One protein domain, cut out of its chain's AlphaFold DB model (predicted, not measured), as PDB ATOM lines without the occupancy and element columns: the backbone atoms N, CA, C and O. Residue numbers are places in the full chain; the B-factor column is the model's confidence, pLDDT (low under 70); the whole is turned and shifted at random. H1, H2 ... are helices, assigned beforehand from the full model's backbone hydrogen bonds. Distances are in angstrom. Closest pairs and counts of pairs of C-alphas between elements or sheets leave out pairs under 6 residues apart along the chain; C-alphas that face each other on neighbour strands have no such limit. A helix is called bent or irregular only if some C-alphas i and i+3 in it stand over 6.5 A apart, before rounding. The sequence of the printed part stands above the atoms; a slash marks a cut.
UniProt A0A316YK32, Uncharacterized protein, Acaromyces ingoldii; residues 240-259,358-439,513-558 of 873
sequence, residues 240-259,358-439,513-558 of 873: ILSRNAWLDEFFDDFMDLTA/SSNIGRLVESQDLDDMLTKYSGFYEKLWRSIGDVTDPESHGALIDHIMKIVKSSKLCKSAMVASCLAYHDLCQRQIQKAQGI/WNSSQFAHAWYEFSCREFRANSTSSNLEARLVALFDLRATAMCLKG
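This is residues 240 to 259, 358 to 439 and 513 to 558 of the 873 residues of an uncharacterized protein of Acaromyces ingoldii (UniProt A0A316YK32). Three long helices, H6, H7 and H8, make an up-and-down bundle, each running against the one before it in the chain, with their centres in a triangle. H1 crosses H6 on a side away from H7 and H8, H5 makes a corner with H6 at the start of H6, and the short helices H2, H3 and H4 lie round H6 between these parts. The printed part has 148 residues with eight named helices, H1 to H8 in order, and no named strand; its class is all helix. It is compact, with a radius of gyration of the C-alphas of 15.0 A and spans of 46 by 41 by 29 A.

H1, residues 240 to 259, begins at C-alpha 240 (64.175, 20.731, 78.248) and measures 27.9 A; it is irregular, C-alphas 243 and 246 being 7.7 A apart, with a kink of 36 degrees near residue 247. H2 is residues 358 to 365, H3 368 to 376 and H4 378 to 386. H5, residues 394 to 410, measures 24.3 A. H6, residues 412 to 436, is the longest at 36.5 A and begins at C-alpha 412 (39.162, 40.986, 79.114). H7, residues 513 to 533, measures 30.7 A. H8, residues 539 to 556, measures 25.6 A and ends at C-alpha 556 (58.525, 37.773, 70.169).

H6 is the hub, touching five helices. It touches H8 at a shallow tilt of 22 degrees, the same way, closest at the C-alphas of Ser 421 and Thr 552, 4.6 A. It touches H7 at 27 degrees, shallow, opposite ways, closest at Leu 423 and Ala 519, C-alphas 5.0 A apart. H7 and H8 form a helical hairpin, with C-alphas 523 and 552 closest at 7.1 A. Residues 422 to 433 of H6 touch H1 at a steep tilt of 48 degrees, C-alphas 426 and 247 being closest at 6.0 A. H5 and H6 touch only at the corner, closest at C-alphas 408 and 414, 4.8 A. H5 touches H8 about perpendicular, 86 degrees, closest at C-alphas 407 and 541, 6.0 A. H2 only just touches H7, with 3 pairs of C-alphas within 8 A, the closest being 358 and 525 at 6.7 A. H3 touches residues 250 to 257 of H1, closest at C-alphas 369 and 257, 7.6 A. H4 only just touches H5, with 3 pairs within 8 A, closest at C-alphas 382 and 401, 5.9 A. H1 is apart from H7 and H8. Every O i to N i+4 pair is within hydrogen-bond range in H2, H3, H5, H6 and H8; the counts are 14 of 16 in H1, 4 of 5 in H4 and 16 of 17 in H7.

The C-alphas of Gly 438 and Ser 536 are farthest apart, 47.7 A. Residues 260 to 357 and 440 to 512 are not printed, with C-alpha gaps of 15.2 A and 14.2 A. Of the links printed whole, none is long. Residues 240 to 243, 387 to 392 and 513 have pLDDT under 70; the mean of the printed part is 89.6.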
ATOM      1  N   ILE A 240      64.813  19.519  78.783       55.81
ATOM      2  CA  ILE A 240      64.175  20.731  78.248       55.81
ATOM      3  C   ILE A 240      62.763  20.396  77.755       55.81
ATOM      4  O   ILE A 240      61.820  21.110  78.080       55.81
ATOM      5  N   LEU A 241      62.605  19.277  77.037       55.38
ATOM      6  CA  LEU A 241      61.296  18.810  76.575       55.38
ATOM      7  C   LEU A 241      60.369  18.426  77.736       55.38
ATOM      8  O   LEU A 241      59.223  18.863  77.772       55.38
ATOM      9  N   SER A 242      60.857  17.668  78.723       67.12
ATOM     10  CA  SER A 242      60.026  17.283  79.875       67.12
ATOM     11  C   SER A 242      59.640  18.474  80.762       67.12
ATOM     12  O   SER A 242      58.556  18.469  81.340       67.12
ATOM     13  N   ARG A 243      60.470  19.526  80.824       68.38
ATOM     14  CA  ARG A 243      60.155  20.784  81.529       68.38
ATOM     15  C   ARG A 243      59.011  21.575  80.891       68.38
ATOM     16  O   ARG A 243      58.310  22.283  81.611       68.38
ATOM     17  N   ASN A 244      58.814  21.434  79.581       78.31
ATOM     18  CA  ASN A 244      57.891  22.258  78.797       78.31
ATOM     19  C   ASN A 244      56.693  21.483  78.231       78.31
ATOM     20  O   ASN A 244      55.886  22.074  77.530       78.31
ATOM     21  N   ALA A 245      56.520  20.200  78.564       85.56
ATOM     22  CA  ALA A 245      55.405  19.388  78.058       85.56
ATOM     23  C   ALA A 245      54.019  20.008  78.332       85.56
ATOM     24  O   ALA A 245      53.085  19.837  77.559       85.56
ATOM     25  N   TRP A 246      53.894  20.767  79.419       83.25
ATOM     26  CA  TRP A 246      52.660  21.461  79.773       83.25
ATOM     27  C   TRP A 246      52.381  22.683  78.872       83.25
ATOM     28  O   TRP A 246      51.219  23.034  78.706       83.25
ATOM     29  N   LEU A 247      53.405  23.331  78.287       86.56
ATOM     30  CA  LEU A 247      53.221  24.400  77.286       86.56
ATOM     31  C   LEU A 247      52.618  23.830  76.019       86.56
ATOM     32  O   LEU A 247      51.765  24.467  75.411       86.56
ATOM     33  N   ASP A 248      53.096  22.652  75.626       90.06
ATOM     34  CA  ASP A 248      52.550  21.934  74.488       90.06
ATOM     35  C   ASP A 248      51.101  21.517  74.784       90.06
ATOM     36  O   ASP A 248      50.240  21.775  73.957       90.06
ATOM     37  N   GLU A 249      50.794  21.025  75.994       92.06
ATOM     38  CA  GLU A 249      49.409  20.730  76.405       92.06
ATOM     39  C   GLU A 249      48.517  21.984  76.404       92.06
ATOM     40  O   GLU A 249      47.408  21.945  75.885       92.06
ATOM     41  N   PHE A 250      48.997  23.109  76.950       92.06
ATOM     42  CA  PHE A 250      48.286  24.391  76.903       92.06
ATOM     43  C   PHE A 250      48.018  24.819  75.463       92.06
ATOM     44  O   PHE A 250      46.915  25.254  75.141       92.06
ATOM     45  N   PHE A 251      49.031  24.724  74.601       93.06
ATOM     46  CA  PHE A 251      48.909  25.097  73.201       93.06
ATOM     47  C   PHE A 251      47.915  24.186  72.482       93.06
ATOM     48  O   PHE A 251      47.063  24.699  71.767       93.06
ATOM     49  N   ASP A 252      47.972  22.874  72.700       93.12
ATOM     50  CA  ASP A 252      47.059  21.904  72.097       93.12
ATOM     51  C   ASP A 252      45.607  22.142  72.546       93.12
ATOM     52  O   ASP A 252      44.737  22.325  71.694       93.12
ATOM     53  N   ASP A 253      45.354  22.269  73.854       94.38
ATOM     54  CA  ASP A 253      44.027  22.599  74.402       94.38
ATOM     55  C   ASP A 253      43.497  23.924  73.835       94.38
ATOM     56  O   ASP A 253      42.321  24.064  73.492       94.38
ATOM     57  N   PHE A 254      44.376  24.917  73.705       93.81
ATOM     58  CA  PHE A 254      44.020  26.212  73.150       93.81
ATOM     59  C   PHE A 254      43.738  26.149  71.643       93.81
ATOM     60  O   PHE A 254      42.826  26.813  71.138       93.81
ATOM     61  N   MET A 255      44.489  25.338  70.901       92.88
ATOM     62  CA  MET A 255      44.231  25.094  69.485       92.88
ATOM     63  C   MET A 255      42.905  24.356  69.288       92.88
ATOM     64  O   MET A 255      42.145  24.739  68.399       92.88
ATOM     65  N   ASP A 256      42.574  23.391  70.142       93.38
ATOM     66  CA  ASP A 256      41.282  22.699  70.125       93.38
ATOM     67  C   ASP A 256      40.125  23.654  70.440       93.38
ATOM     68  O   ASP A 256      39.116  23.671  69.728       93.38
ATOM     69  N   LEU A 257      40.299  24.522  71.441       93.38
ATOM     70  CA  LEU A 257      39.328  25.554  71.800       93.38
ATOM     71  C   LEU A 257      39.070  26.532  70.645       93.38
ATOM     72  O   LEU A 257      37.959  27.033  70.454       93.38
ATOM     73  N   THR A 258      40.098  26.816  69.850       90.88
ATOM     74  CA  THR A 258      40.007  27.807  68.783       90.88
ATOM     75  C   THR A 258      39.710  27.228  67.394       90.88
ATOM     76  O   THR A 258      39.296  27.973  66.499       90.88
ATOM     77  N   ALA A 259      39.846  25.913  67.205       90.62
ATOM     78  CA  ALA A 259      39.600  25.226  65.938       90.62
ATOM     79  C   ALA A 259      38.200  25.484  65.341       90.62
ATOM     80  O   ALA A 259      38.124  25.736  64.134       90.62
ATOM     81  N   SER A 358      39.637  39.938  64.369       88.81
ATOM     82  CA  SER A 358      39.655  40.445  65.753       88.81
ATOM     83  C   SER A 358      38.368  40.112  66.519       88.81
ATOM     84  O   SER A 358      38.396  39.987  67.736       88.81
ATOM     85  N   SER A 359      37.240  39.962  65.818       90.75
ATOM     86  CA  SER A 359      35.957  39.574  66.408       90.75
ATOM     87  C   SER A 359      35.950  38.146  66.946       90.75
ATOM     88  O   SER A 359      35.312  37.899  67.964       90.75
ATOM     89  N   ASN A 360      36.644  37.203  66.301       90.88
ATOM     90  CA  ASN A 360      36.717  35.822  66.789       90.88
ATOM     91  C   ASN A 360      37.554  35.747  68.065       90.88
ATOM     92  O   ASN A 360      37.103  35.169  69.048       90.88
ATOM     93  N   ILE A 361      38.712  36.415  68.069       92.81
ATOM     94  CA  ILE A 361      39.560  36.531  69.261       92.81
ATOM     95  C   ILE A 361      38.782  37.214  70.392       92.81
ATOM     96  O   ILE A 361      38.726  36.693  71.498       92.81
ATOM     97  N   GLY A 362      38.092  38.323  70.106       94.25
ATOM     98  CA  GLY A 362      37.273  39.025  71.096       94.25
ATOM     99  C   GLY A 362      36.188  38.152  71.733       94.25
ATOM    100  O   GLY A 362      36.064  38.168  72.954       94.25
ATOM    101  N   ARG A 363      35.458  37.360  70.931       95.00
ATOM    102  CA  ARG A 363      34.456  36.403  71.435       95.00
ATOM    103  C   ARG A 363      35.082  35.326  72.316       95.00
ATOM    104  O   ARG A 363      34.517  34.988  73.348       95.00
ATOM    105  N   LEU A 364      36.248  34.812  71.928       95.38
ATOM    106  CA  LEU A 364      36.943  33.794  72.706       95.38
ATOM    107  C   LEU A 364      37.442  34.330  74.050       95.38
ATOM    108  O   LEU A 364      37.304  33.656  75.064       95.38
ATOM    109  N   VAL A 365      37.977  35.553  74.080       96.25
ATOM    110  CA  VAL A 365      38.443  36.184  75.327       96.25
ATOM    111  C   VAL A 365      37.304  36.371  76.339       96.25
ATOM    112  O   VAL A 365      37.526  36.370  77.548       96.25
ATOM    113  N   GLU A 366      36.073  36.504  75.854       95.69
ATOM    114  CA  GLU A 366      34.865  36.622  76.675       95.69
ATOM    115  C   GLU A 366      34.228  35.263  77.024       95.69
ATOM    116  O   GLU A 366      33.259  35.228  77.780       95.69
ATOM    117  N   SER A 367      34.750  34.151  76.498       96.62
ATOM    118  CA  SER A 367      34.190  32.814  76.719       96.62
ATOM    119  C   SER A 367      34.556  32.235  78.090       96.62
ATOM    120  O   SER A 367      35.656  32.455  78.601       96.62
ATOM    121  N   GLN A 368      33.640  31.441  78.656       96.50
ATOM    122  CA  GLN A 368      33.887  30.676  79.884       96.50
ATOM    123  C   GLN A 368      34.934  29.576  79.668       96.50
ATOM    124  O   GLN A 368      35.728  29.305  80.562       96.50
ATOM    125  N   ASP A 369      34.986  28.989  78.470       95.75
ATOM    126  CA  ASP A 369      35.946  27.934  78.139       95.75
ATOM    127  C   ASP A 369      37.395  28.430  78.262       95.75
ATOM    128  O   ASP A 369      38.264  27.719  78.769       95.75
ATOM    129  N   LEU A 370      37.657  29.686  77.867       95.25
ATOM    130  CA  LEU A 370      38.966  30.295  78.086       95.25
ATOM    131  C   LEU A 370      39.259  30.473  79.581       95.25
ATOM    132  O   LEU A 370      40.384  30.233  80.004       95.25
ATOM    133  N   ASP A 371      38.275  30.866  80.392       94.81
ATOM    134  CA  ASP A 371      38.464  31.008  81.841       94.81
ATOM    135  C   ASP A 371      38.774  29.672  82.518       94.81
ATOM    136  O   ASP A 371      39.638  29.610  83.401       94.81
ATOM    137  N   ASP A 372      38.118  28.599  82.086       94.31
ATOM    138  CA  ASP A 372      38.359  27.246  82.581       94.31
ATOM    139  C   ASP A 372      39.765  26.772  82.181       94.31
ATOM    140  O   ASP A 372      40.504  26.251  83.020       94.31
ATOM    141  N   MET A 373      40.196  27.060  80.948       94.44
ATOM    142  CA  MET A 373      41.556  26.788  80.475       94.44
ATOM    143  C   MET A 373      42.607  27.592  81.261       94.44
ATOM    144  O   MET A 373      43.561  27.021  81.789       94.44
ATOM    145  N   LEU A 374      42.427  28.906  81.430       92.88
ATOM    146  CA  LEU A 374      43.341  29.739  82.225       92.88
ATOM    147  C   LEU A 374      43.387  29.294  83.696       92.88
ATOM    148  O   LEU A 374      44.417  29.431  84.352       92.88
ATOM    149  N   THR A 375      42.292  28.733  84.218       92.44
ATOM    150  CA  THR A 375      42.261  28.114  85.550       92.44
ATOM    151  C   THR A 375      43.051  26.809  85.582       92.44
ATOM    152  O   THR A 375      43.842  26.615  86.500       92.44
ATOM    153  N   LYS A 376      42.883  25.935  84.580       92.44
ATOM    154  CA  LYS A 376      43.629  24.671  84.451       92.44
ATOM    155  C   LYS A 376      45.144  24.912  84.452       92.44
ATOM    156  O   LYS A 376      45.879  24.154  85.081       92.44
ATOM    157  N   TYR A 377      45.596  25.985  83.803       89.62
ATOM    158  CA  TYR A 377      47.016  26.311  83.645       89.62
ATOM    159  C   TYR A 377      47.525  27.435  84.566       89.62
ATOM    160  O   TYR A 377      48.632  27.938  84.363       89.62
ATOM    161  N   SER A 378      46.787  27.820  85.614       87.75
ATOM    162  CA  SER A 378      47.207  28.909  86.516       87.75
ATOM    163  C   SER A 378      48.542  28.632  87.215       87.75
ATOM    164  O   SER A 378      49.337  29.549  87.398       87.75
ATOM    165  N   GLY A 379      48.838  27.366  87.530       85.06
ATOM    166  CA  GLY A 379      50.116  26.952  88.124       85.06
ATOM    167  C   GLY A 379      51.329  27.135  87.201       85.06
ATOM    168  O   GLY A 379      52.469  27.076  87.657       85.06
ATOM    169  N   PHE A 380      51.131  27.360  85.896       79.94
ATOM    170  CA  PHE A 380      52.213  27.855  85.044       79.94
ATOM    171  C   PHE A 380      52.410  29.348  85.229       79.94
ATOM    172  O   PHE A 380      53.534  29.807  85.392       79.94
ATOM    173  N   TYR A 381      51.322  30.097  85.156       81.31
ATOM    174  CA  TYR A 381      51.390  31.537  85.274       81.31
ATOM    175  C   TYR A 381      52.015  31.941  86.612       81.31
ATOM    176  O   TYR A 381      52.841  32.839  86.661       81.31
ATOM    177  N   GLU A 382      51.750  31.160  87.657       83.75
ATOM    178  CA  GLU A 382      52.515  31.147  88.900       83.75
ATOM    179  C   GLU A 382      54.034  31.099  88.686       83.75
ATOM    180  O   GLU A 382      54.742  31.963  89.183       83.75
ATOM    181  N   LYS A 383      54.556  30.143  87.910       79.94
ATOM    182  CA  LYS A 383      55.992  30.050  87.593       79.94
ATOM    183  C   LYS A 383      56.502  31.258  86.812       79.94
ATOM    184  O   LYS A 383      57.625  31.688  87.050       79.94
ATOM    185  N   LEU A 384      55.701  31.794  85.889       76.75
ATOM    186  CA  LEU A 384      56.050  33.015  85.162       76.75
ATOM    187  C   LEU A 384      56.181  34.194  86.136       76.75
ATOM    188  O   LEU A 384      57.184  34.896  86.110       76.75
ATOM    189  N   TRP A 385      55.236  34.368  87.057       80.44
ATOM    190  CA  TRP A 385      55.296  35.430  88.063       80.44
ATOM    191  C   TRP A 385      56.357  35.202  89.138       80.44
ATOM    192  O   TRP A 385      56.972  36.171  89.571       80.44
ATOM    193  N   ARG A 386      56.667  33.948  89.494       75.75
ATOM    194  CA  ARG A 386      57.840  33.609  90.323       75.75
ATOM    195  C   ARG A 386      59.144  34.073  89.696       75.75
ATOM    196  O   ARG A 386      60.081  34.382  90.413       75.75
ATOM    197  N   SER A 387      59.210  34.126  88.364       66.50
ATOM    198  CA  SER A 387      60.393  34.669  87.695       66.50
ATOM    199  C   SER A 387      60.526  36.181  87.779       66.50
ATOM    200  O   SER A 387      61.619  36.689  87.573       66.50
ATOM    201  N   ILE A 388      59.441  36.872  88.128       66.44
ATOM    202  CA  ILE A 388      59.388  38.327  88.279       66.44
ATOM    203  C   ILE A 388      59.555  38.728  89.761       66.44
ATOM    204  O   ILE A 388      60.090  39.792  90.058       66.44
ATOM    205  N   GLY A 389      59.111  37.892  90.710       67.25
ATOM    206  CA  GLY A 389      59.159  38.158  92.155       67.25
ATOM    207  C   GLY A 389      59.257  36.880  92.991       67.25
ATOM    208  O   GLY A 389      58.528  35.926  92.717       67.25
ATOM    209  N   ASP A 390      60.116  36.872  94.020       67.94
ATOM    210  CA  ASP A 390      60.187  35.777  94.983       67.94
ATOM    211  C   ASP A 390      59.229  36.160  96.099       67.94
ATOM    212  O   ASP A 390      59.104  37.321  96.491       67.94
ATOM    213  N   VAL A 391      58.477  35.194  96.582       68.31
ATOM    214  CA  VAL A 391      57.641  35.418  97.750       68.31
ATOM    215  C   VAL A 391      58.129  34.408  98.755       68.31
ATOM    216  O   VAL A 391      57.869  33.214  98.616       68.31
ATOM    217  N   THR A 392      58.886  34.909  99.729       67.75
ATOM    218  CA  THR A 392      59.601  34.108 100.730       67.75
ATOM    219  C   THR A 392      58.706  33.106 101.432       67.75
ATOM    220  O   THR A 392      59.137  31.998 101.755       67.75
ATOM    221  N   ASP A 393      57.455  33.494 101.661       76.31
ATOM    222  CA  ASP A 393      56.426  32.645 102.222       76.31
ATOM    223  C   ASP A 393      55.588  31.971 101.113       76.31
ATOM    224  O   ASP A 393      54.837  32.644 100.397       76.31
ATOM    225  N   PRO A 394      55.638  30.629 100.989       79.88
ATOM    226  CA  PRO A 394      54.820  29.892 100.030       79.88
ATOM    227  C   PRO A 394      53.311  30.133 100.181       79.88
ATOM    228  O   PRO A 394      52.589  30.049  99.185       79.88
ATOM    229  N   GLU A 395      52.813  30.424 101.393       82.44
ATOM    230  CA  GLU A 395      51.390  30.732 101.604       82.44
ATOM    231  C   GLU A 395      51.033  32.097 100.997       82.44
ATOM    232  O   GLU A 395      50.068  32.212 100.234       82.44
ATOM    233  N   SER A 396      51.859  33.111 101.262       81.06
ATOM    234  CA  SER A 396      51.760  34.439 100.651       81.06
ATOM    235  C   SER A 396      51.883  34.382  99.128       81.06
ATOM    236  O   SER A 396      51.162  35.092  98.423       81.06
ATOM    237  N   HIS A 397      52.720  33.485  98.601       82.69
ATOM    238  CA  HIS A 397      52.842  33.264  97.165       82.69
ATOM    239  C   HIS A 397      51.532  32.767  96.541       82.69
ATOM    240  O   HIS A 397      51.066  33.317  95.543       82.69
ATOM    241  N   GLY A 398      50.905  31.753  97.146       85.94
ATOM    242  CA  GLY A 398      49.610  31.245  96.689       85.94
ATOM    243  C   GLY A 398      48.542  32.340  96.678       85.94
ATOM    244  O   GLY A 398      47.831  32.503  95.688       85.94
ATOM    245  N   ALA A 399      48.494  33.162  97.731       86.00
ATOM    246  CA  ALA A 399      47.571  34.292  97.818       86.00
ATOM    247  C   ALA A 399      47.824  35.361  96.737       86.00
ATOM    248  O   ALA A 399      46.866  35.898  96.167       86.00
ATOM    249  N   LEU A 400      49.093  35.652  96.427       85.62
ATOM    250  CA  LEU A 400      49.480  36.551  95.339       85.62
ATOM    251  C   LEU A 400      48.946  36.038  93.997       85.62
ATOM    252  O   LEU A 400      48.247  36.767  93.291       85.62
ATOM    253  N   ILE A 401      49.232  34.779  93.661       88.50
ATOM    254  CA  ILE A 401      48.798  34.174  92.398       88.50
ATOM    255  C   ILE A 401      47.277  34.117  92.301       88.50
ATOM    256  O   ILE A 401      46.726  34.479  91.261       88.50
ATOM    257  N   ASP A 402      46.584  33.735  93.371       89.81
ATOM    258  CA  ASP A 402      45.122  33.700  93.396       89.81
ATOM    259  C   ASP A 402      44.518  35.081  93.110       89.81
ATOM    260  O   ASP A 402      43.549  35.203  92.349       89.81
ATOM    261  N   HIS A 403      45.104  36.145  93.665       90.56
ATOM    262  CA  HIS A 403      44.662  37.515  93.405       90.56
ATOM    263  C   HIS A 403      44.973  37.970  91.977       90.56
ATOM    264  O   HIS A 403      44.093  38.529  91.320       90.56
ATOM    265  N   ILE A 404      46.172  37.689  91.454       91.38
ATOM    266  CA  ILE A 404      46.505  38.003  90.056       91.38
ATOM    267  C   ILE A 404      45.549  37.252  89.121       91.38
ATOM    268  O   ILE A 404      44.961  37.860  88.227       91.38
ATOM    269  N   MET A 405      45.299  35.962  89.351       93.56
ATOM    270  CA  MET A 405      44.362  35.177  88.543       93.56
ATOM    271  C   MET A 405      42.927  35.694  88.651       93.56
ATOM    272  O   MET A 405      42.192  35.679  87.662       93.56
ATOM    273  N   LYS A 406      42.516  36.201  89.816       94.31
ATOM    274  CA  LYS A 406      41.231  36.889  89.976       94.31
ATOM    275  C   LYS A 406      41.164  38.157  89.120       94.31
ATOM    276  O   LYS A 406      40.156  38.363  88.442       94.31
ATOM    277  N   ILE A 407      42.222  38.974  89.102       94.94
ATOM    278  CA  ILE A 407      42.319  40.156  88.228       94.94
ATOM    279  C   ILE A 407      42.227  39.726  86.763       94.94
ATOM    280  O   ILE A 407      41.394  40.266  86.029       94.94
ATOM    281  N   VAL A 408      43.011  38.719  86.359       95.50
ATOM    282  CA  VAL A 408      43.023  38.186  84.993       95.50
ATOM    283  C   VAL A 408      41.623  37.765  84.562       95.50
ATOM    284  O   VAL A 408      41.113  38.283  83.573       95.50
ATOM    285  N   LYS A 409      40.947  36.913  85.339       94.69
ATOM    286  CA  LYS A 409      39.600  36.416  85.009       94.69
ATOM    287  C   LYS A 409      38.540  37.521  84.970       94.69
ATOM    288  O   LYS A 409      37.569  37.427  84.226       94.69
ATOM    289  N   SER A 410      38.724  38.593  85.740       95.69
ATOM    290  CA  SER A 410      37.787  39.724  85.777       95.69
ATOM    291  C   SER A 410      37.938  40.712  84.614       95.69
ATOM    292  O   SER A 410      37.067  41.557  84.410       95.69
ATOM    293  N   SER A 411      39.032  40.632  83.853       97.00
ATOM    294  CA  SER A 411      39.420  41.660  82.889       97.00
ATOM    295  C   SER A 411      39.751  41.056  81.531       97.00
ATOM    296  O   SER A 411      40.783  40.412  81.360       97.00
ATOM    297  N   LYS A 412      38.918  41.349  80.524       95.88
ATOM    298  CA  LYS A 412      39.162  40.986  79.114       95.88
ATOM    299  C   LYS A 412      40.579  41.353  78.662       95.88
ATOM    300  O   LYS A 412      41.253  40.572  77.994       95.88
ATOM    301  N   LEU A 413      41.032  42.536  79.078       96.44
ATOM    302  CA  LEU A 413      42.367  43.038  78.799       96.44
ATOM    303  C   LEU A 413      43.447  42.067  79.305       96.44
ATOM    304  O   LEU A 413      44.278  41.611  78.520       96.44
ATOM    305  N   CYS A 414      43.390  41.701  80.585       97.12
ATOM    306  CA  CYS A 414      44.366  40.806  81.200       97.12
ATOM    307  C   CYS A 414      44.317  39.400  80.603       97.12
ATOM    308  O   CYS A 414      45.368  38.845  80.311       97.12
ATOM    309  N   LYS A 415      43.122  38.843  80.352       96.69
ATOM    310  CA  LYS A 415      42.985  37.532  79.691       96.69
ATOM    311  C   LYS A 415      43.724  37.507  78.354       96.69
ATOM    312  O   LYS A 415      44.512  36.606  78.095       96.69
ATOM    313  N   SER A 416      43.495  38.520  77.515       97.00
ATOM    314  CA  SER A 416      44.148  38.603  76.206       97.00
ATOM    315  C   SER A 416      45.669  38.766  76.314       97.00
ATOM    316  O   SER A 416      46.409  38.144  75.549       97.00
ATOM    317  N   ALA A 417      46.152  39.570  77.266       97.12
ATOM    318  CA  ALA A 417      47.580  39.783  77.493       97.12
ATOM    319  C   ALA A 417      48.271  38.506  77.998       97.12
ATOM    320  O   ALA A 417      49.281  38.100  77.425       97.12
ATOM    321  N   MET A 418      47.669  37.817  78.970       95.38
ATOM    322  CA  MET A 418      48.162  36.546  79.499       95.38
ATOM    323  C   MET A 418      48.254  35.472  78.407       95.38
ATOM    324  O   MET A 418      49.278  34.801  78.292       95.38
ATOM    325  N   VAL A 419      47.221  35.323  77.567       95.38
ATOM    326  CA  VAL A 419      47.252  34.372  76.440       95.38
ATOM    327  C   VAL A 419      48.382  34.715  75.468       95.38
ATOM    328  O   VAL A 419      49.138  33.828  75.076       95.38
ATOM    329  N   ALA A 420      48.545  35.994  75.112       96.00
ATOM    330  CA  ALA A 420      49.638  36.427  74.243       96.00
ATOM    331  C   ALA A 420      51.018  36.099  74.844       96.00
ATOM    332  O   ALA A 420      51.887  35.598  74.129       96.00
ATOM    333  N   SER A 421      51.185  36.299  76.155       93.94
ATOM    334  CA  SER A 421      52.408  35.978  76.900       93.94
ATOM    335  C   SER A 421      52.708  34.474  76.896       93.94
ATOM    336  O   SER A 421      53.813  34.059  76.544       93.94
ATOM    337  N   CYS A 422      51.701  33.633  77.161       92.62
ATOM    338  CA  CYS A 422      51.847  32.175  77.125       92.62
ATOM    339  C   CYS A 422      52.248  31.669  75.728       92.62
ATOM    340  O   CYS A 422      53.169  30.861  75.598       92.62
ATOM    341  N   LEU A 423      51.602  32.175  74.670       93.50
ATOM    342  CA  LEU A 423      51.922  31.808  73.284       93.50
ATOM    343  C   LEU A 423      53.318  32.282  72.864       93.50
ATOM    344  O   LEU A 423      54.022  31.578  72.140       93.50
ATOM    345  N   ALA A 424      53.735  33.463  73.317       93.69
ATOM    346  CA  ALA A 424      55.076  33.978  73.075       93.69
ATOM    347  C   ALA A 424      56.162  33.125  73.728       93.69
ATOM    348  O   ALA A 424      57.203  32.872  73.116       93.69
ATOM    349  N   TYR A 425      55.912  32.666  74.953       90.88
ATOM    350  CA  TYR A 425      56.823  31.781  75.661       90.88
ATOM    351  C   TYR A 425      56.875  30.386  75.015       90.88
ATOM    352  O   TYR A 425      57.964  29.841  74.831       90.88
ATOM    353  N   HIS A 426      55.734  29.846  74.562       91.12
ATOM    354  CA  HIS A 426      55.692  28.616  73.755       91.12
ATOM    355  C   HIS A 426      56.559  28.736  72.493       91.12
ATOM    356  O   HIS A 426      57.448  27.911  72.275       91.12
ATOM    357  N   ASP A 427      56.372  29.801  71.703       92.38
ATOM    358  CA  ASP A 427      57.172  30.068  70.500       92.38
ATOM    359  C   ASP A 427      58.676  30.151  70.813       92.38
ATOM    360  O   ASP A 427      59.506  29.580  70.094       92.38
ATOM    361  N   LEU A 428      59.040  30.817  71.912       90.50
ATOM    362  CA  LEU A 428      60.421  30.888  72.380       90.50
ATOM    363  C   LEU A 428      60.986  29.490  72.680       90.50
ATOM    364  O   LEU A 428      62.069  29.155  72.189       90.50
ATOM    365  N   CYS A 429      60.262  28.658  73.431       89.19
ATOM    366  CA  CYS A 429      60.671  27.286  73.731       89.19
ATOM    367  C   CYS A 429      60.846  26.448  72.456       89.19
ATOM    368  O   CYS A 429      61.861  25.763  72.308       89.19
ATOM    369  N   GLN A 430      59.924  26.554  71.497       89.25
ATOM    370  CA  GLN A 430      60.013  25.843  70.218       89.25
ATOM    371  C   GLN A 430      61.253  26.255  69.410       89.25
ATOM    372  O   GLN A 430      61.966  25.400  68.875       89.25
ATOM    373  N   ARG A 431      61.590  27.553  69.378       88.06
ATOM    374  CA  ARG A 431      62.832  28.039  68.750       88.06
ATOM    375  C   ARG A 431      64.084  27.476  69.426       88.06
ATOM    376  O   ARG A 431      65.044  27.120  68.738       88.06
ATOM    377  N   GLN A 432      64.087  27.365  70.755       86.38
ATOM    378  CA  GLN A 432      65.205  26.766  71.490       86.38
ATOM    379  C   GLN A 432      65.366  25.274  71.177       86.38
ATOM    380  O   GLN A 432      66.486  24.817  70.939       86.38
ATOM    381  N   ILE A 433      64.257  24.532  71.120       86.88
ATOM    382  CA  ILE A 433      64.233  23.106  70.769       86.88
ATOM    383  C   ILE A 433      64.825  22.889  69.371       86.88
ATOM    384  O   ILE A 433      65.731  22.070  69.211       86.88
ATOM    385  N   GLN A 434      64.399  23.671  68.376       86.50
ATOM    386  CA  GLN A 434      64.916  23.578  67.002       86.50
ATOM    387  C   GLN A 434      66.420  23.849  66.928       86.50
ATOM    388  O   GLN A 434      67.165  23.118  66.269       86.50
ATOM    389  N   LYS A 435      66.884  24.879  67.647       85.81
ATOM    390  CA  LYS A 435      68.307  25.219  67.724       85.81
ATOM    391  C   LYS A 435      69.118  24.086  68.359       85.81
ATOM    392  O   LYS A 435      70.184  23.750  67.853       85.81
ATOM    393  N   ALA A 436      68.609  23.470  69.429       85.81
ATOM    394  CA  ALA A 436      69.254  22.334  70.090       85.81
ATOM    395  C   ALA A 436      69.306  21.080  69.198       85.81
ATOM    396  O   ALA A 436      70.269  20.319  69.261       85.81
ATOM    397  N   GLN A 437      68.312  20.897  68.327       88.19
ATOM    398  CA  GLN A 437      68.289  19.831  67.322       88.19
ATOM    399  C   GLN A 437      69.226  20.096  66.130       88.19
ATOM    400  O   GLN A 437      69.327  19.257  65.236       88.19
ATOM    401  N   GLY A 438      69.908  21.248  66.085       88.88
ATOM    402  CA  GLY A 438      70.741  21.639  64.948       88.88
ATOM    403  C   GLY A 438      69.934  21.876  63.670       88.88
ATOM    404  O   GLY A 438      70.497  21.850  62.575       88.88
ATOM    405  N   ILE A 439      68.618  22.087  63.790       85.75
ATOM    406  CA  ILE A 439      67.767  22.463  62.666       85.75
ATOM    407  C   ILE A 439      68.061  23.934  62.382       85.75
ATOM    408  O   ILE A 439      67.467  24.842  62.964       85.75
ATOM    409  N   TRP A 513      55.124  26.985  61.676       56.28
ATOM    410  CA  TRP A 513      54.904  28.313  61.081       56.28
ATOM    411  C   TRP A 513      53.617  28.969  61.582       56.28
ATOM    412  O   TRP A 513      53.519  30.196  61.596       56.28
ATOM    413  N   ASN A 514      52.664  28.156  62.040       74.44
ATOM    414  CA  ASN A 514      51.411  28.649  62.573       74.44
ATOM    415  C   ASN A 514      51.569  29.176  64.004       74.44
ATOM    416  O   ASN A 514      50.954  30.192  64.303       74.44
ATOM    417  N   SER A 515      52.405  28.579  64.866       83.38
ATOM    418  CA  SER A 515      52.495  29.008  66.276       83.38
ATOM    419  C   SER A 515      53.049  30.428  66.422       83.38
ATOM    420  O   SER A 515      52.455  31.249  67.115       83.38
ATOM    421  N   SER A 516      54.119  30.764  65.695       89.62
ATOM    422  CA  SER A 516      54.730  32.101  65.746       89.62
ATOM    423  C   SER A 516      53.795  33.190  65.210       89.62
ATOM    424  O   SER A 516      53.588  34.231  65.837       89.62
ATOM    425  N   GLN A 517      53.160  32.937  64.057       90.25
ATOM    426  CA  GLN A 517      52.169  33.855  63.483       90.25
ATOM    427  C   GLN A 517      50.969  34.038  64.413       90.25
ATOM    428  O   GLN A 517      50.432  35.140  64.528       90.25
ATOM    429  N   PHE A 518      50.571  32.969  65.096       89.88
ATOM    430  CA  PHE A 518      49.466  32.983  66.033       89.88
ATOM    431  C   PHE A 518      49.792  33.778  67.300       89.88
ATOM    432  O   PHE A 518      49.018  34.660  67.674       89.88
ATOM    433  N   ALA A 519      50.973  33.570  67.888       93.62
ATOM    434  CA  ALA A 519      51.465  34.365  69.008       93.62
ATOM    435  C   ALA A 519      51.524  35.863  68.649       93.62
ATOM    436  O   ALA A 519      51.070  36.713  69.416       93.62
ATOM    437  N   HIS A 520      51.989  36.199  67.438       94.44
ATOM    438  CA  HIS A 520      51.959  37.572  66.937       94.44
ATOM    439  C   HIS A 520      50.537  38.129  66.787       94.44
ATOM    440  O   HIS A 520      50.297  39.261  67.198       94.44
ATOM    441  N   ALA A 521      49.590  37.371  66.227       93.44
ATOM    442  CA  ALA A 521      48.209  37.829  66.064       93.44
ATOM    443  C   ALA A 521      47.542  38.147  67.413       93.44
ATOM    444  O   ALA A 521      46.865  39.172  67.541       93.44
ATOM    445  N   TRP A 522      47.781  37.306  68.424       95.44
ATOM    446  CA  TRP A 522      47.325  37.539  69.793       95.44
ATOM    447  C   TRP A 522      47.986  38.756  70.422       95.44
ATOM    448  O   TRP A 522      47.279  39.608  70.947       95.44
ATOM    449  N   TYR A 523      49.304  38.911  70.291       97.06
ATOM    450  CA  TYR A 523      50.000  40.108  70.763       97.06
ATOM    451  C   TYR A 523      49.413  41.398  70.162       97.06
ATOM    452  O   TYR A 523      49.064  42.318  70.898       97.06
ATOM    453  N   GLU A 524      49.212  41.461  68.841       96.25
ATOM    454  CA  GLU A 524      48.629  42.641  68.179       96.25
ATOM    455  C   GLU A 524      47.169  42.897  68.598       96.25
ATOM    456  O   GLU A 524      46.712  44.042  68.673       96.25
ATOM    457  N   PHE A 525      46.395  41.838  68.857       96.38
ATOM    458  CA  PHE A 525      45.055  41.965  69.426       96.38
ATOM    459  C   PHE A 525      45.110  42.560  70.839       96.38
ATOM    460  O   PHE A 525      44.470  43.580  71.090       96.38
ATOM    461  N   SER A 526      45.930  41.993  71.720       97.44
ATOM    462  CA  SER A 526      46.052  42.408  73.118       97.44
ATOM    463  C   SER A 526      46.602  43.832  73.254       97.44
ATOM    464  O   SER A 526      46.098  44.609  74.061       97.44
ATOM    465  N   CYS A 527      47.539  44.247  72.393       97.44
ATOM    466  CA  CYS A 527      47.998  45.639  72.299       97.44
ATOM    467  C   CYS A 527      46.863  46.615  71.954       97.44
ATOM    468  O   CYS A 527      46.783  47.713  72.513       97.44
ATOM    469  N   ARG A 528      45.975  46.241  71.022       97.00
ATOM    470  CA  ARG A 528      44.813  47.069  70.662       97.00
ATOM    471  C   ARG A 528      43.808  47.139  71.803       97.00
ATOM    472  O   ARG A 528      43.349  48.237  72.107       97.00
ATOM    473  N   GLU A 529      43.515  46.014  72.452       97.19
ATOM    474  CA  GLU A 529      42.626  45.981  73.617       97.19
ATOM    475  C   GLU A 529      43.186  46.809  74.781       97.19
ATOM    476  O   GLU A 529      42.430  47.552  75.408       97.19
ATOM    477  N   PHE A 530      44.500  46.759  75.031       97.44
ATOM    478  CA  PHE A 530      45.166  47.587  76.042       97.44
ATOM    479  C   PHE A 530      44.992  49.068  75.745       97.44
ATOM    480  O   PHE A 530      44.474  49.815  76.572       97.44
ATOM    481  N   ARG A 531      45.342  49.502  74.533       96.31
ATOM    482  CA  ARG A 531      45.236  50.914  74.143       96.31
ATOM    483  C   ARG A 531      43.784  51.407  74.160       96.31
ATOM    484  O   ARG A 531      43.545  52.528  74.599       96.31
ATOM    485  N   ALA A 532      42.825  50.579  73.739       96.12
ATOM    486  CA  ALA A 532      41.404  50.930  73.709       96.12
ATOM    487  C   ALA A 532      40.777  51.047  75.108       96.12
ATOM    488  O   ALA A 532      39.952  51.933  75.326       96.12
ATOM    489  N   ASN A 533      41.170  50.178  76.045       96.06
ATOM    490  CA  ASN A 533      40.505  50.046  77.346       96.06
ATOM    491  C   ASN A 533      41.343  50.529  78.541       96.06
ATOM    492  O   ASN A 533      40.836  50.559  79.663       96.06
ATOM    493  N   SER A 534      42.600  50.944  78.333       93.38
ATOM    494  CA  SER A 534      43.516  51.353  79.411       93.38
ATOM    495  C   SER A 534      42.932  52.405  80.352       93.38
ATOM    496  O   SER A 534      43.212  52.367  81.538       93.38
ATOM    497  N   THR A 535      42.103  53.333  79.879       94.06
ATOM    498  CA  THR A 535      41.523  54.375  80.743       94.06
ATOM    499  C   THR A 535      40.283  53.926  81.517       94.06
ATOM    500  O   THR A 535      39.919  54.578  82.488       94.06
ATOM    501  N   SER A 536      39.601  52.867  81.073       95.94
ATOM    502  CA  SER A 536      38.366  52.362  81.696       95.94
ATOM    503  C   SER A 536      38.595  51.178  82.634       95.94
ATOM    504  O   SER A 536      37.746  50.897  83.477       95.94
ATOM    505  N   SER A 537      39.704  50.460  82.472       95.19
ATOM    506  CA  SER A 537      40.048  49.306  83.301       95.19
ATOM    507  C   SER A 537      40.548  49.716  84.691       95.19
ATOM    508  O   SER A 537      41.153  50.776  84.859       95.19
ATOM    509  N   ASN A 538      40.340  48.841  85.684       94.69
ATOM    510  CA  ASN A 538      40.963  48.977  87.004       94.69
ATOM    511  C   ASN A 538      42.496  49.075  86.854       94.69
ATOM    512  O   ASN A 538      43.085  48.416  85.995       94.69
ATOM    513  N   LEU A 539      43.130  49.881  87.702       94.12
ATOM    514  CA  LEU A 539      44.573  50.055  87.783       94.12
ATOM    515  C   LEU A 539      45.332  48.724  87.835       94.12
ATOM    516  O   LEU A 539      46.233  48.522  87.030       94.12
ATOM    517  N   GLU A 540      44.942  47.801  88.719       93.81
ATOM    518  CA  GLU A 540      45.608  46.494  88.845       93.81
ATOM    519  C   GLU A 540      45.577  45.715  87.523       93.81
ATOM    520  O   GLU A 540      46.580  45.145  87.100       93.81
ATOM    521  N   ALA A 541      44.443  45.755  86.817       96.12
ATOM    522  CA  ALA A 541      44.302  45.116  85.516       96.12
ATOM    523  C   ALA A 541      45.199  45.767  84.451       96.12
ATOM    524  O   ALA A 541      45.782  45.067  83.624       96.12
ATOM    525  N   ARG A 542      45.346  47.099  84.473       96.88
ATOM    526  CA  ARG A 542      46.280  47.807  83.582       96.88
ATOM    527  C   ARG A 542      47.723  47.391  83.860       96.88
ATOM    528  O   ARG A 542      48.457  47.162  82.909       96.88
ATOM    529  N   LEU A 543      48.110  47.293  85.133       95.56
ATOM    530  CA  LEU A 543      49.464  46.914  85.544       95.56
ATOM    531  C   LEU A 543      49.798  45.488  85.092       95.56
ATOM    532  O   LEU A 543      50.760  45.308  84.352       95.56
ATOM    533  N   VAL A 544      48.964  44.502  85.448       95.50
ATOM    534  CA  VAL A 544      49.164  43.092  85.063       95.50
ATOM    535  C   VAL A 544      49.255  42.943  83.543       95.50
ATOM    536  O   VAL A 544      50.211  42.366  83.036       95.50
ATOM    537  N   ALA A 545      48.311  43.531  82.800       96.94
ATOM    538  CA  ALA A 545      48.321  43.440  81.343       96.94
ATOM    539  C   ALA A 545      49.550  44.106  80.710       96.94
ATOM    540  O   ALA A 545      50.039  43.635  79.686       96.94
ATOM    541  N   LEU A 546      50.054  45.196  81.295       96.50
ATOM    542  CA  LEU A 546      51.248  45.873  80.799       96.50
ATOM    543  C   LEU A 546      52.508  45.019  80.996       96.50
ATOM    544  O   LEU A 546      53.316  44.940  80.071       96.50
ATOM    545  N   PHE A 547      52.654  44.345  82.143       94.56
ATOM    546  CA  PHE A 547      53.745  43.386  82.362       94.56
ATOM    547  C   PHE A 547      53.698  42.240  81.354       94.56
ATOM    548  O   PHE A 547      54.689  41.994  80.665       94.56
ATOM    549  N   ASP A 548      52.534  41.606  81.194       95.00
ATOM    550  CA  ASP A 548      52.352  40.509  80.241       95.00
ATOM    551  C   ASP A 548      52.691  40.933  78.810       95.00
ATOM    552  O   ASP A 548      53.418  40.237  78.100       95.00
ATOM    553  N   LEU A 549      52.203  42.097  78.371       96.81
ATOM    554  CA  LEU A 549      52.464  42.608  77.026       96.81
ATOM    555  C   LEU A 549      53.941  42.940  76.802       96.81
ATOM    556  O   LEU A 549      54.460  42.696  75.708       96.81
ATOM    557  N   ARG A 550      54.632  43.460  77.820       95.25
ATOM    558  CA  ARG A 550      56.076  43.703  77.752       95.25
ATOM    559  C   ARG A 550      56.859  42.396  77.678       95.25
ATOM    560  O   ARG A 550      57.667  42.249  76.764       95.25
ATOM    561  N   ALA A 551      56.566  41.427  78.543       92.56
ATOM    562  CA  ALA A 551      57.182  40.100  78.499       92.56
ATOM    563  C   ALA A 551      56.955  39.417  77.133       92.56
ATOM    564  O   ALA A 551      57.884  38.890  76.514       92.56
ATOM    565  N   THR A 552      55.736  39.535  76.595       95.19
ATOM    566  CA  THR A 552      55.375  39.071  75.246       95.19
ATOM    567  C   THR A 552      56.251  39.733  74.174       95.19
ATOM    568  O   THR A 552      56.799  39.053  73.300       95.19
ATOM    569  N   ALA A 553      56.417  41.059  74.237       96.56
ATOM    570  CA  ALA A 553      57.230  41.815  73.287       96.56
ATOM    571  C   ALA A 553      58.718  41.434  73.364       96.56
ATOM    572  O   ALA A 553      59.347  41.249  72.320       96.56
ATOM    573  N   MET A 554      59.261  41.240  74.570       94.31
ATOM    574  CA  MET A 554      60.638  40.781  74.792       94.31
ATOM    575  C   MET A 554      60.901  39.416  74.140       94.31
ATOM    576  O   MET A 554      61.947  39.215  73.512       94.31
ATOM    577  N   CYS A 555      59.940  38.493  74.238       93.81
ATOM    578  CA  CYS A 555      60.037  37.153  73.662       93.81
ATOM    579  C   CYS A 555      59.911  37.159  72.127       93.81
ATOM    580  O   CYS A 555      60.725  36.532  71.435       93.81
ATOM    581  N   LEU A 556      58.902  37.855  71.587       94.44
ATOM    582  CA  LEU A 556      58.525  37.773  70.169       94.44
ATOM    583  C   LEU A 556      59.194  38.818  69.278       94.44
ATOM    584  O   LEU A 556      59.655  38.495  68.183       94.44
ATOM    585  N   LYS A 557      59.172  40.082  69.698       95.62
ATOM    586  CA  LYS A 557      59.430  41.225  68.814       95.62
ATOM    587  C   LYS A 557      60.836  41.790  68.998       95.62
ATOM    588  O   LYS A 557      61.504  42.051  68.004       95.62
ATOM    589  N   GLY A 558      61.309  41.842  70.241       95.31
ATOM    590  CA  GLY A 558      62.649  42.303  70.580       95.31
ATOM    591  C   GLY A 558      62.668  43.604  71.365       95.31
ATOM    592  O   GLY A 558      61.667  44.034  71.941       95.31
TER     593      GLY A 558